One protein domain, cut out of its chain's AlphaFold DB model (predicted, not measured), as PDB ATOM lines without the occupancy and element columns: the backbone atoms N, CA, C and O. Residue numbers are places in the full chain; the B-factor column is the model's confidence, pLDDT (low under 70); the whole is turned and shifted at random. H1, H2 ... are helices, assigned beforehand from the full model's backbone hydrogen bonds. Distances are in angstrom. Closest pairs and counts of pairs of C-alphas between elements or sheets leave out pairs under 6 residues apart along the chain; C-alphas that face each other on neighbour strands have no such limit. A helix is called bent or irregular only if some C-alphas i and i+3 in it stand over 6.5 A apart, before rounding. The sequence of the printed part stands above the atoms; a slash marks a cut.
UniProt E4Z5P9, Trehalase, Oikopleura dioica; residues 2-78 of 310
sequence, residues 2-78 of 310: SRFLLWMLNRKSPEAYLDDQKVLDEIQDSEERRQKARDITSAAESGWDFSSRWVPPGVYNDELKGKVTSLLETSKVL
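Overview. This is residues 2 to 78 of the 310 residues of the protein "Trehalase" of Oikopleura dioica (UniProt E4Z5P9). The longest helix, H2, and the shorter H1 fold back on each other as a tilted helical hairpin, and the four-residue H3 comes near both, so that the centres of the three helices make a triangle. A wide loop, residues 47 to 67, extends from the H3 side of the hairpin, while residues 2 to 16 run past H2 on the side away from that loop. The printed part has 77 residues with three named helices, in the order H1, H2, H3, and no named strand; the class is all helix, though only 31 of the 77 residues are in named elements. The whole is compact, with a radius of gyration of the C-alphas of 11.7 A, and spans 31 by 30 by 22 A.

Along the chain. H2, residues 30 to 46, is 24.3 A from first to last C-alpha and begins at C-alpha 30, (23.203, -54.915, 37.925). H1, residues 17 to 26, is 14.7 A long and begins at C-alpha 17, (26.797, -37.730, 38.036). H3, residues 68 to 71, ends at C-alpha 71, (9.888, -44.423, 37.871). None of the three is bent.

Arrangement. H2 touches H1, with residues 33 to 40 of H2 alone; the closest C-alphas are those of Leu 24 and Arg 33, 5.9 A apart. The two helices run opposite ways at a steep tilt of 39 degrees and form a helical hairpin. H2 and H3 are close but not clearly touching, and their closest C-alphas, those of Ile 40 and Thr 69, are 7.1 A apart. H1 and H3 are also close but not clearly touching, with the C-alphas of Val 23 and Ser 70 the closest at 6.0 A. In H2 every O i to N i+4 pair is within hydrogen-bond range; in H1 4 of 6 are, and H3 is too short for such a pair.

Size, cuts and confidence. The printed part runs from residue 2 to residue 78 without a cut. The two C-alphas farthest apart are those of Met 8 and Glu 63, 34.2 A, while the first and last printed C-alphas, those of Ser 2 and Leu 78, are 6.2 A apart. The link from H1 to H2 is tight, with 3 residues between them, and the link from H2 to H3 is long, with 21 residues. The mean pLDDT of the printed part is 86.6, and residues 6 to 14 are under 70, where the model's confidence is low.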
ATOM      1  N   SER A   2      11.119 -44.770  15.688       74.50
ATOM      2  CA  SER A   2      12.340 -44.534  16.459       74.50
ATOM      3  C   SER A   2      12.009 -44.174  17.904       74.50
ATOM      4  O   SER A   2      10.894 -43.747  18.204       74.50
ATOM      5  N   ARG A   3      12.994 -44.344  18.781       80.12
ATOM      6  CA  ARG A   3      12.974 -43.955  20.195       80.12
ATOM      7  C   ARG A   3      14.317 -43.327  20.550       80.12
ATOM      8  O   ARG A   3      15.301 -43.617  19.866       80.12
ATOM      9  N   PHE A   4      14.348 -42.536  21.615       72.69
ATOM     10  CA  PHE A   4      15.606 -42.142  22.244       72.69
ATOM     11  C   PHE A   4      16.233 -43.377  22.886       72.69
ATOM     12  O   PHE A   4      15.553 -44.180  23.533       72.69
ATOM     13  N   LEU A   5      17.503 -43.604  22.581       70.69
ATOM     14  CA  LEU A   5      18.248 -44.757  23.051       70.69
ATOM     15  C   LEU A   5      19.729 -44.439  22.913       70.69
ATOM     16  O   LEU A   5      20.380 -44.848  21.943       70.69
ATOM     17  N   LEU A   6      20.284 -43.765  23.916       64.75
ATOM     18  CA  LEU A   6      21.711 -43.500  23.935       64.75
ATOM     19  C   LEU A   6      22.484 -44.781  24.286       64.75
ATOM     20  O   LEU A   6      22.865 -45.045  25.423       64.75
ATOM     21  N   TRP A   7      22.734 -45.611  23.272       46.56
ATOM     22  CA  TRP A   7      23.396 -46.913  23.420       46.56
ATOM     23  C   TRP A   7      24.878 -46.797  23.818       46.56
ATOM     24  O   TRP A   7      25.469 -47.744  24.340       46.56
ATOM     25  N   MET A   8      25.493 -45.634  23.572       43.62
ATOM     26  CA  MET A   8      26.926 -45.408  23.783       43.62
ATOM     27  C   MET A   8      27.302 -45.117  25.240       43.62
ATOM     28  O   MET A   8      28.459 -45.313  25.613       43.62
ATOM     29  N   LEU A   9      26.345 -44.724  26.081       50.97
ATOM     30  CA  LEU A   9      26.574 -44.438  27.494       50.97
ATOM     31  C   LEU A   9      25.684 -45.352  28.343       50.97
ATOM     32  O   LEU A   9      24.698 -44.936  28.925       50.97
ATOM     33  N   ASN A  10      26.072 -46.624  28.488       55.88
ATOM     34  CA  ASN A  10      25.588 -47.474  29.594       55.88
ATOM     35  C   ASN A  10      26.187 -47.007  30.944       55.88
ATOM     36  O   ASN A  10      26.684 -47.817  31.733       55.88
ATOM     37  N   ARG A  11      26.293 -45.692  31.150       54.62
ATOM     38  CA  ARG A  11      27.035 -45.034  32.223       54.62
ATOM     39  C   ARG A  11      26.351 -43.710  32.545       54.62
ATOM     40  O   ARG A  11      25.789 -43.093  31.654       54.62
ATOM     41  N   LYS A  12      26.476 -43.306  33.807       59.06
ATOM     42  CA  LYS A  12      26.032 -42.018  34.352       59.06
ATOM     43  C   LYS A  12      26.456 -40.852  33.459       59.06
ATOM     44  O   LYS A  12      27.587 -40.865  32.952       59.06
ATOM     45  N   SER A  13      25.599 -39.849  33.353       61.22
ATOM     46  CA  SER A  13      25.922 -38.588  32.699       61.22
ATOM     47  C   SER A  13      27.022 -37.867  33.493       61.22
ATOM     48  O   SER A  13      26.868 -37.660  34.701       61.22
ATOM     49  N   PRO A  14      28.179 -37.523  32.891       69.94
ATOM     50  CA  PRO A  14      29.258 -36.834  33.606       69.94
ATOM     51  C   PRO A  14      28.833 -35.508  34.254       69.94
ATOM     52  O   PRO A  14      29.375 -35.136  35.292       69.94
ATOM     53  N   GLU A  15      27.873 -34.813  33.650       70.50
ATOM     54  CA  GLU A  15      27.341 -33.513  34.056       70.50
ATOM     55  C   GLU A  15      26.342 -33.575  35.223       70.50
ATOM     56  O   GLU A  15      26.274 -32.617  35.988       70.50
ATOM     57  N   ALA A  16      25.651 -34.707  35.411       75.62
ATOM     58  CA  ALA A  16      24.648 -34.935  36.464       75.62
ATOM     59  C   ALA A  16      25.017 -36.116  37.390       75.62
ATOM     60  O   ALA A  16      24.180 -36.706  38.069       75.62
ATOM     61  N   TYR A  17      26.307 -36.476  37.444       76.81
ATOM     62  CA  TYR A  17      26.797 -37.730  38.036       76.81
ATOM     63  C   TYR A  17      26.260 -38.034  39.444       76.81
ATOM     64  O   TYR A  17      25.979 -39.192  39.762       76.81
ATOM     65  N   LEU A  18      26.191 -37.016  40.310       77.94
ATOM     66  CA  LEU A  18      25.771 -37.181  41.704       77.94
ATOM     67  C   LEU A  18      24.272 -37.449  41.832       77.94
ATOM     68  O   LEU A  18      23.882 -38.194  42.728       77.94
ATOM     69  N   ASP A  19      23.455 -36.860  40.965       80.00
ATOM     70  CA  ASP A  19      22.003 -37.006  41.009       80.00
ATOM     71  C   ASP A  19      21.581 -38.343  40.393       80.00
ATOM     72  O   ASP A  19      20.904 -39.124  41.069       80.00
ATOM     73  N   ASP A  20      22.163 -38.714  39.245       83.12
ATOM     74  CA  ASP A  20      22.067 -40.070  38.682       83.12
ATOM     75  C   ASP A  20      22.442 -41.133  39.723       83.12
ATOM     76  O   ASP A  20      21.794 -42.172  39.861       83.12
ATOM     77  N   GLN A  21      23.525 -40.896  40.471       82.81
ATOM     78  CA  GLN A  21      24.007 -41.860  41.445       82.81
ATOM     79  C   GLN A  21      23.006 -42.108  42.575       82.81
ATOM     80  O   GLN A  21      22.864 -43.260  42.979       82.81
ATOM     81  N   LYS A  22      22.308 -41.078  43.064       86.31
ATOM     82  CA  LYS A  22      21.319 -41.246  44.141       86.31
ATOM     83  C   LYS A  22      20.234 -42.240  43.734       86.31
ATOM     84  O   LYS A  22      19.921 -43.128  44.515       86.31
ATOM     85  N   VAL A  23      19.737 -42.140  42.501       86.25
ATOM     86  CA  VAL A  23      18.719 -43.059  41.965       86.25
ATOM     87  C   VAL A  23      19.299 -44.461  41.757       86.25
ATOM     88  O   VAL A  23      18.688 -45.467  42.111       86.25
ATOM     89  N   LEU A  24      20.502 -44.557  41.187       88.00
ATOM     90  CA  LEU A  24      21.106 -45.845  40.831       88.00
ATOM     91  C   LEU A  24      21.613 -46.652  42.036       88.00
ATOM     92  O   LEU A  24      21.690 -47.882  41.944       88.00
ATOM     93  N   ASP A  25      21.971 -45.990  43.137       89.31
ATOM     94  CA  ASP A  25      22.438 -46.641  44.366       89.31
ATOM     95  C   ASP A  25      21.283 -47.344  45.115       89.31
ATOM     96  O   ASP A  25      21.526 -48.292  45.868       89.31
ATOM     97  N   GLU A  26      20.026 -46.960  44.859       90.50
ATOM     98  CA  GLU A  26      18.832 -47.641  45.388       90.50
ATOM     99  C   GLU A  26      18.568 -48.994  44.704       90.50
ATOM    100  O   GLU A  26      17.985 -49.902  45.301       90.50
ATOM    101  N   ILE A  27      19.050 -49.174  43.471       91.00
ATOM    102  CA  ILE A  27      18.851 -50.394  42.684       91.00
ATOM    103  C   ILE A  27      20.002 -51.353  42.959       91.00
ATOM    104  O   ILE A  27      21.160 -51.008  42.741       91.00
ATOM    105  N   GLN A  28      19.711 -52.577  43.412       90.81
ATOM    106  CA  GLN A  28      20.739 -53.587  43.710       90.81
ATOM    107  C   GLN A  28      21.150 -54.395  42.473       90.81
ATOM    108  O   GLN A  28      22.348 -54.623  42.259       90.81
ATOM    109  N   ASP A  29      20.180 -54.793  41.646       94.88
ATOM    110  CA  ASP A  29      20.441 -55.614  40.469       94.88
ATOM    111  C   ASP A  29      21.256 -54.859  39.410       94.88
ATOM    112  O   ASP A  29      21.045 -53.683  39.114       94.88
ATOM    113  N   SER A  30      22.248 -55.542  38.841       90.56
ATOM    114  CA  SER A  30      23.203 -54.915  37.925       90.56
ATOM    115  C   SER A  30      22.651 -54.659  36.524       90.56
ATOM    116  O   SER A  30      23.164 -53.774  35.836       90.56
ATOM    117  N   GLU A  31      21.668 -55.440  36.071       91.06
ATOM    118  CA  GLU A  31      21.020 -55.234  34.777       91.06
ATOM    119  C   GLU A  31      19.944 -54.161  34.900       91.06
ATOM    120  O   GLU A  31      19.937 -53.234  34.096       91.06
ATOM    121  N   GLU A  32      19.124 -54.218  35.949       91.50
ATOM    122  CA  GLU A  32      18.129 -53.193  36.264       91.50
ATOM    123  C   GLU A  32      18.788 -51.819  36.429       91.50
ATOM    124  O   GLU A  32      18.359 -50.846  35.814       91.50
ATOM    125  N   ARG A  33      19.914 -51.744  37.152       90.94
ATOM    126  CA  ARG A  33      20.679 -50.497  37.296       90.94
ATOM    127  C   ARG A  33      21.198 -49.983  35.951       90.94
ATOM    128  O   ARG A  33      21.173 -48.782  35.694       90.94
ATOM    129  N   ARG A  34      21.672 -50.875  35.071       89.75
ATOM    130  CA  ARG A  34      22.119 -50.496  33.718       89.75
ATOM    131  C   ARG A  34      20.955 -50.029  32.851       89.75
ATOM    132  O   ARG A  34      21.131 -49.094  32.077       89.75
ATOM    133  N   GLN A  35      19.790 -50.654  32.980       91.12
ATOM    134  CA  GLN A  35      18.579 -50.240  32.286       91.12
ATOM    135  C   GLN A  35      18.104 -48.869  32.769       91.12
ATOM    136  O   GLN A  35      17.917 -47.987  31.941       91.12
ATOM    137  N   LYS A  36      18.037 -48.637  34.084       93.06
ATOM    138  CA  LYS A  36      17.684 -47.327  34.644       93.06
ATOM    139  C   LYS A  36      18.635 -46.226  34.177       93.06
ATOM    140  O   LYS A  36      18.172 -45.172  33.765       93.06
ATOM    141  N   ALA A  37      19.944 -46.489  34.158       90.56
ATOM    142  CA  ALA A  37      20.916 -45.537  33.620       90.56
ATOM    143  C   ALA A  37      20.635 -45.207  32.142       90.56
ATOM    144  O   ALA A  37      20.663 -44.042  31.764       90.56
ATOM    145  N   ARG A  38      20.299 -46.212  31.315       90.62
ATOM    146  CA  ARG A  38      19.888 -45.976  29.920       90.62
ATOM    147  C   ARG A  38      18.636 -45.111  29.826       90.62
ATOM    148  O   ARG A  38      18.588 -44.250  28.954       90.62
ATOM    149  N   ASP A  39      17.636 -45.348  30.667       94.06
ATOM    150  CA  ASP A  39      16.384 -44.587  30.636       94.06
ATOM    151  C   ASP A  39      16.607 -43.125  31.055       94.06
ATOM    152  O   ASP A  39      16.135 -42.226  30.359       94.06
ATOM    153  N   ILE A  40      17.414 -42.885  32.095       92.38
ATOM    154  CA  ILE A  40      17.821 -41.538  32.529       92.38
ATOM    155  C   ILE A  40      18.541 -40.803  31.394       92.38
ATOM    156  O   ILE A  40      18.123 -39.724  30.978       92.38
ATOM    157  N   THR A  41      19.574 -41.413  30.809       90.81
ATOM    158  CA  THR A  41      20.319 -40.779  29.716       90.81
ATOM    159  C   THR A  41      19.469 -40.601  28.451       90.81
ATOM    160  O   THR A  41      19.652 -39.637  27.715       90.81
ATOM    161  N   SER A  42      18.508 -41.493  28.193       92.69
ATOM    162  CA  SER A  42      17.582 -41.346  27.059       92.69
ATOM    163  C   SER A  42      16.563 -40.224  27.289       92.69
ATOM    164  O   SER A  42      16.148 -39.587  26.325       92.69
ATOM    165  N   ALA A  43      16.182 -39.940  28.541       94.75
ATOM    166  CA  ALA A  43      15.377 -38.761  28.862       94.75
ATOM    167  C   ALA A  43      16.161 -37.469  28.592       94.75
ATOM    168  O   ALA A  43      15.623 -36.566  27.959       94.75
ATOM    169  N   ALA A  44      17.451 -37.417  28.935       92.25
ATOM    170  CA  ALA A  44      18.315 -36.296  28.551       92.25
ATOM    171  C   ALA A  44      18.468 -36.168  27.022       92.25
ATOM    172  O   ALA A  44      18.340 -35.075  26.476       92.25
ATOM    173  N   GLU A  45      18.652 -37.280  26.295       92.44
ATOM    174  CA  GLU A  45      18.703 -37.281  24.819       92.44
ATOM    175  C   GLU A  45      17.406 -36.743  24.188       92.44
ATOM    176  O   GLU A  45      17.444 -36.114  23.128       92.44
ATOM    177  N   SER A  46      16.263 -36.958  24.848       95.38
ATOM    178  CA  SER A  46      14.969 -36.449  24.389       95.38
ATOM    179  C   SER A  46      14.823 -34.930  24.493       95.38
ATOM    180  O   SER A  46      13.954 -34.347  23.843       95.38
ATOM    181  N   GLY A  47      15.659 -34.297  25.320       94.75
ATOM    182  CA  GLY A  47      15.522 -32.907  25.727       94.75
ATOM    183  C   GLY A  47      14.411 -32.662  26.749       94.75
ATOM    184  O   GLY A  47      14.113 -31.503  26.981       94.75
ATOM    185  N   TRP A  48      13.781 -33.702  27.313       96.50
ATOM    186  CA  TRP A  48      12.767 -33.618  28.377       96.50
ATOM    187  C   TRP A  48      13.242 -34.325  29.661       96.50
ATOM    188  O   TRP A  48      12.611 -35.269  30.139       96.50
ATOM    189  N   ASP A  49      14.375 -33.909  30.209       93.25
ATOM    190  CA  ASP A  49      14.968 -34.374  31.466       93.25
ATOM    191  C   ASP A  49      14.526 -33.495  32.653       93.25
ATOM    192  O   ASP A  49      14.978 -32.372  32.806       93.25
ATOM    193  N   PHE A  50      13.598 -33.894  33.516       95.50
ATOM    194  CA  PHE A  50      12.707 -35.043  33.393       95.50
ATOM    195  C   PHE A  50      11.245 -34.593  33.309       95.50
ATOM    196  O   PHE A  50      10.923 -33.409  33.433       95.50
ATOM    197  N   SER A  51      10.364 -35.555  33.041       97.88
ATOM    198  CA  SER A  51       8.912 -35.390  32.996       97.88
ATOM    199  C   SER A  51       8.230 -36.719  33.310       97.88
ATOM    200  O   SER A  51       8.745 -37.792  32.969       97.88
ATOM    201  N   SER A  52       7.045 -36.648  33.913       97.56
ATOM    202  CA  SER A  52       6.125 -37.763  34.119       97.56
ATOM    203  C   SER A  52       5.726 -38.435  32.804       97.56
ATOM    204  O   SER A  52       5.348 -39.606  32.820       97.56
ATOM    205  N   ARG A  53       5.907 -37.756  31.660       97.75
ATOM    206  CA  ARG A  53       5.810 -38.311  30.299       97.75
ATOM    207  C   ARG A  53       6.576 -39.619  30.137       97.75
ATOM    208  O   ARG A  53       6.145 -40.488  29.388       97.75
ATOM    209  N   TRP A  54       7.704 -39.761  30.832       97.75
ATOM    210  CA  TRP A  54       8.564 -40.939  30.750       97.75
ATOM    211  C   TRP A  54       8.209 -42.041  31.744       97.75
ATOM    212  O   TRP A  54       8.903 -43.054  31.790       97.75
ATOM    213  N   VAL A  55       7.147 -41.878  32.530       97.06
ATOM    214  CA  VAL A  55       6.640 -42.897  33.450       97.06
ATOM    215  C   VAL A  55       5.534 -43.699  32.748       97.06
ATOM    216  O   VAL A  55       4.687 -43.093  32.087       97.06
ATOM    217  N   PRO A  56       5.496 -45.043  32.877       96.31
ATOM    218  CA  PRO A  56       4.468 -45.853  32.231       96.31
ATOM    219  C   PRO A  56       3.034 -45.354  32.508       96.31
ATOM    220  O   PRO A  56       2.723 -44.968  33.644       96.31
ATOM    221  N   PRO A  57       2.132 -45.380  31.508       95.56
ATOM    222  CA  PRO A  57       0.771 -44.890  31.676       95.56
ATOM    223  C   PRO A  57       0.043 -45.594  32.826       95.56
ATOM    224  O   PRO A  57       0.121 -46.813  32.977       95.56
ATOM    225  N   GLY A  58      -0.676 -44.816  33.638       93.38
ATOM    226  CA  GLY A  58      -1.397 -45.309  34.817       93.38
ATOM    227  C   GLY A  58      -0.542 -45.496  36.077       93.38
ATOM    228  O   GLY A  58      -1.098 -45.816  37.124       93.38
ATOM    229  N   VAL A  59       0.779 -45.282  36.012       95.00
ATOM    230  CA  VAL A  59       1.663 -45.399  37.186       95.00
ATOM    231  C   VAL A  59       1.780 -44.076  37.947       95.00
ATOM    232  O   VAL A  59       1.586 -44.061  39.162       95.00
ATOM    233  N   TYR A  60       2.083 -42.965  37.267       95.50
ATOM    234  CA  TYR A  60       2.308 -41.679  37.940       95.50
ATOM    235  C   TYR A  60       1.009 -41.051  38.484       95.50
ATOM    236  O   TYR A  60       0.030 -40.885  37.750       95.50
ATOM    237  N   ASN A  61       1.045 -40.625  39.748       93.75
ATOM    238  CA  ASN A  61       0.016 -39.848  40.441       93.75
ATOM    239  C   ASN A  61       0.676 -38.897  41.463       93.75
ATOM    240  O   ASN A  61       1.862 -39.046  41.757       93.75
ATOM    241  N   ASP A  62      -0.087 -37.962  42.030       90.50
ATOM    242  CA  ASP A  62       0.439 -36.906  42.912       90.50
ATOM    243  C   ASP A  62       1.113 -37.429  44.197       90.50
ATOM    244  O   ASP A  62       1.977 -36.758  44.760       90.50
ATOM    245  N   GLU A  63       0.794 -38.645  44.661       93.69
ATOM    246  CA  GLU A  63       1.476 -39.262  45.814       93.69
ATOM    247  C   GLU A  63       2.918 -39.697  45.482       93.69
ATOM    248  O   GLU A  63       3.723 -39.979  46.377       93.69
ATOM    249  N   LEU A  64       3.255 -39.761  44.190       94.12
ATOM    250  CA  LEU A  64       4.571 -40.112  43.656       94.12
ATOM    251  C   LEU A  64       5.374 -38.885  43.201       94.12
ATOM    252  O   LEU A  64       6.423 -39.042  42.572       94.12
ATOM    253  N   LYS A  65       4.914 -37.679  43.537       92.88
ATOM    254  CA  LYS A  65       5.640 -36.427  43.314       92.88
ATOM    255  C   LYS A  65       7.086 -36.515  43.830       92.88
ATOM    256  O   LYS A  65       7.340 -37.069  44.904       92.88
ATOM    257  N   GLY A  66       8.043 -36.038  43.029       91.25
ATOM    258  CA  GLY A  66       9.480 -36.154  43.307       91.25
ATOM    259  C   GLY A  66      10.090 -37.550  43.096       91.25
ATOM    260  O   GLY A  66      11.229 -37.778  43.497       91.25
ATOM    261  N   LYS A  67       9.357 -38.505  42.498       93.38
ATOM    262  CA  LYS A  67       9.852 -39.865  42.189       93.38
ATOM    263  C   LYS A  67       9.908 -40.183  40.693       93.38
ATOM    264  O   LYS A  67      10.094 -41.338  40.325       93.38
ATOM    265  N   VAL A  68       9.740 -39.203  39.808       94.56
ATOM    266  CA  VAL A  68       9.714 -39.453  38.356       94.56
ATOM    267  C   VAL A  68      11.006 -40.113  37.874       94.56
ATOM    268  O   VAL A  68      10.949 -41.112  37.158       94.56
ATOM    269  N   THR A  69      12.167 -39.631  38.319       91.75
ATOM    270  CA  THR A  69      13.477 -40.190  37.944       91.75
ATOM    271  C   THR A  69      13.661 -41.660  38.327       91.75
ATOM    272  O   THR A  69      14.283 -42.421  37.581       91.75
ATOM    273  N   SER A  70      13.079 -42.116  39.440       92.44
ATOM    274  CA  SER A  70      13.110 -43.536  39.812       92.44
ATOM    275  C   SER A  70      12.079 -44.367  39.045       92.44
ATOM    276  O   SER A  70      12.312 -45.552  38.801       92.44
ATOM    277  N   LEU A  71      10.992 -43.756  38.568       94.94
ATOM    278  CA  LEU A  71       9.888 -44.423  37.871       94.94
ATOM    279  C   LEU A  71      10.018 -44.454  36.338       94.94
ATOM    280  O   LEU A  71       9.340 -45.258  35.703       94.94
ATOM    281  N   LEU A  72      10.868 -43.618  35.735       95.12
ATOM    282  CA  LEU A  72      10.926 -43.479  34.276       95.12
ATOM    283  C   LEU A  72      11.415 -44.739  33.545       95.12
ATOM    284  O   LEU A  72      12.303 -45.454  34.013       95.12
ATOM    285  N   GLU A  73      10.842 -44.993  32.372       95.75
ATOM    286  CA  GLU A  73      11.157 -46.102  31.466       95.75
ATOM    287  C   GLU A  73      11.271 -45.584  30.018       95.75
ATOM    288  O   GLU A  73      10.675 -46.127  29.086       95.75
ATOM    289  N   THR A  74      12.025 -44.499  29.816       95.69
ATOM    290  CA  THR A  74      12.098 -43.738  28.553       95.69
ATOM    291  C   THR A  74      12.418 -44.584  27.319       95.69
ATOM    292  O   THR A  74      11.908 -44.331  26.230       95.69
ATOM    293  N   SER A  75      13.227 -45.637  27.450       92.69
ATOM    294  CA  SER A  75      13.545 -46.516  26.319       92.69
ATOM    295  C   SER A  75      12.377 -47.420  25.891       92.69
ATOM    296  O   SER A  75      12.468 -48.079  24.847       92.69
ATOM    297  N   LYS A  76      11.279 -47.466  26.656       94.44
ATOM    298  CA  LYS A  76      10.088 -48.288  26.388       94.44
ATOM    299  C   LYS A  76       8.943 -47.563  25.680       94.44
ATOM    300  O   LYS A  76       7.894 -48.160  25.420       94.44
ATOM    301  N   VAL A  77       9.164 -46.310  25.302       95.88
ATOM    302  CA  VAL A  77       8.186 -45.489  24.596       95.88
ATOM    303  C   VAL A  77       8.710 -45.064  23.225       95.88
ATOM    304  O   VAL A  77       9.910 -44.898  23.009       95.88
ATOM    305  N   LEU A  78       7.798 -44.948  22.261       97.12
ATOM    306  CA  LEU A  78       8.030 -44.320  20.965       97.12
ATOM    307  C   LEU A  78       7.499 -42.880  21.049       97.12
ATOM    308  O   LEU A  78       6.278 -42.710  21.073       97.12
TER     309      LEU A  78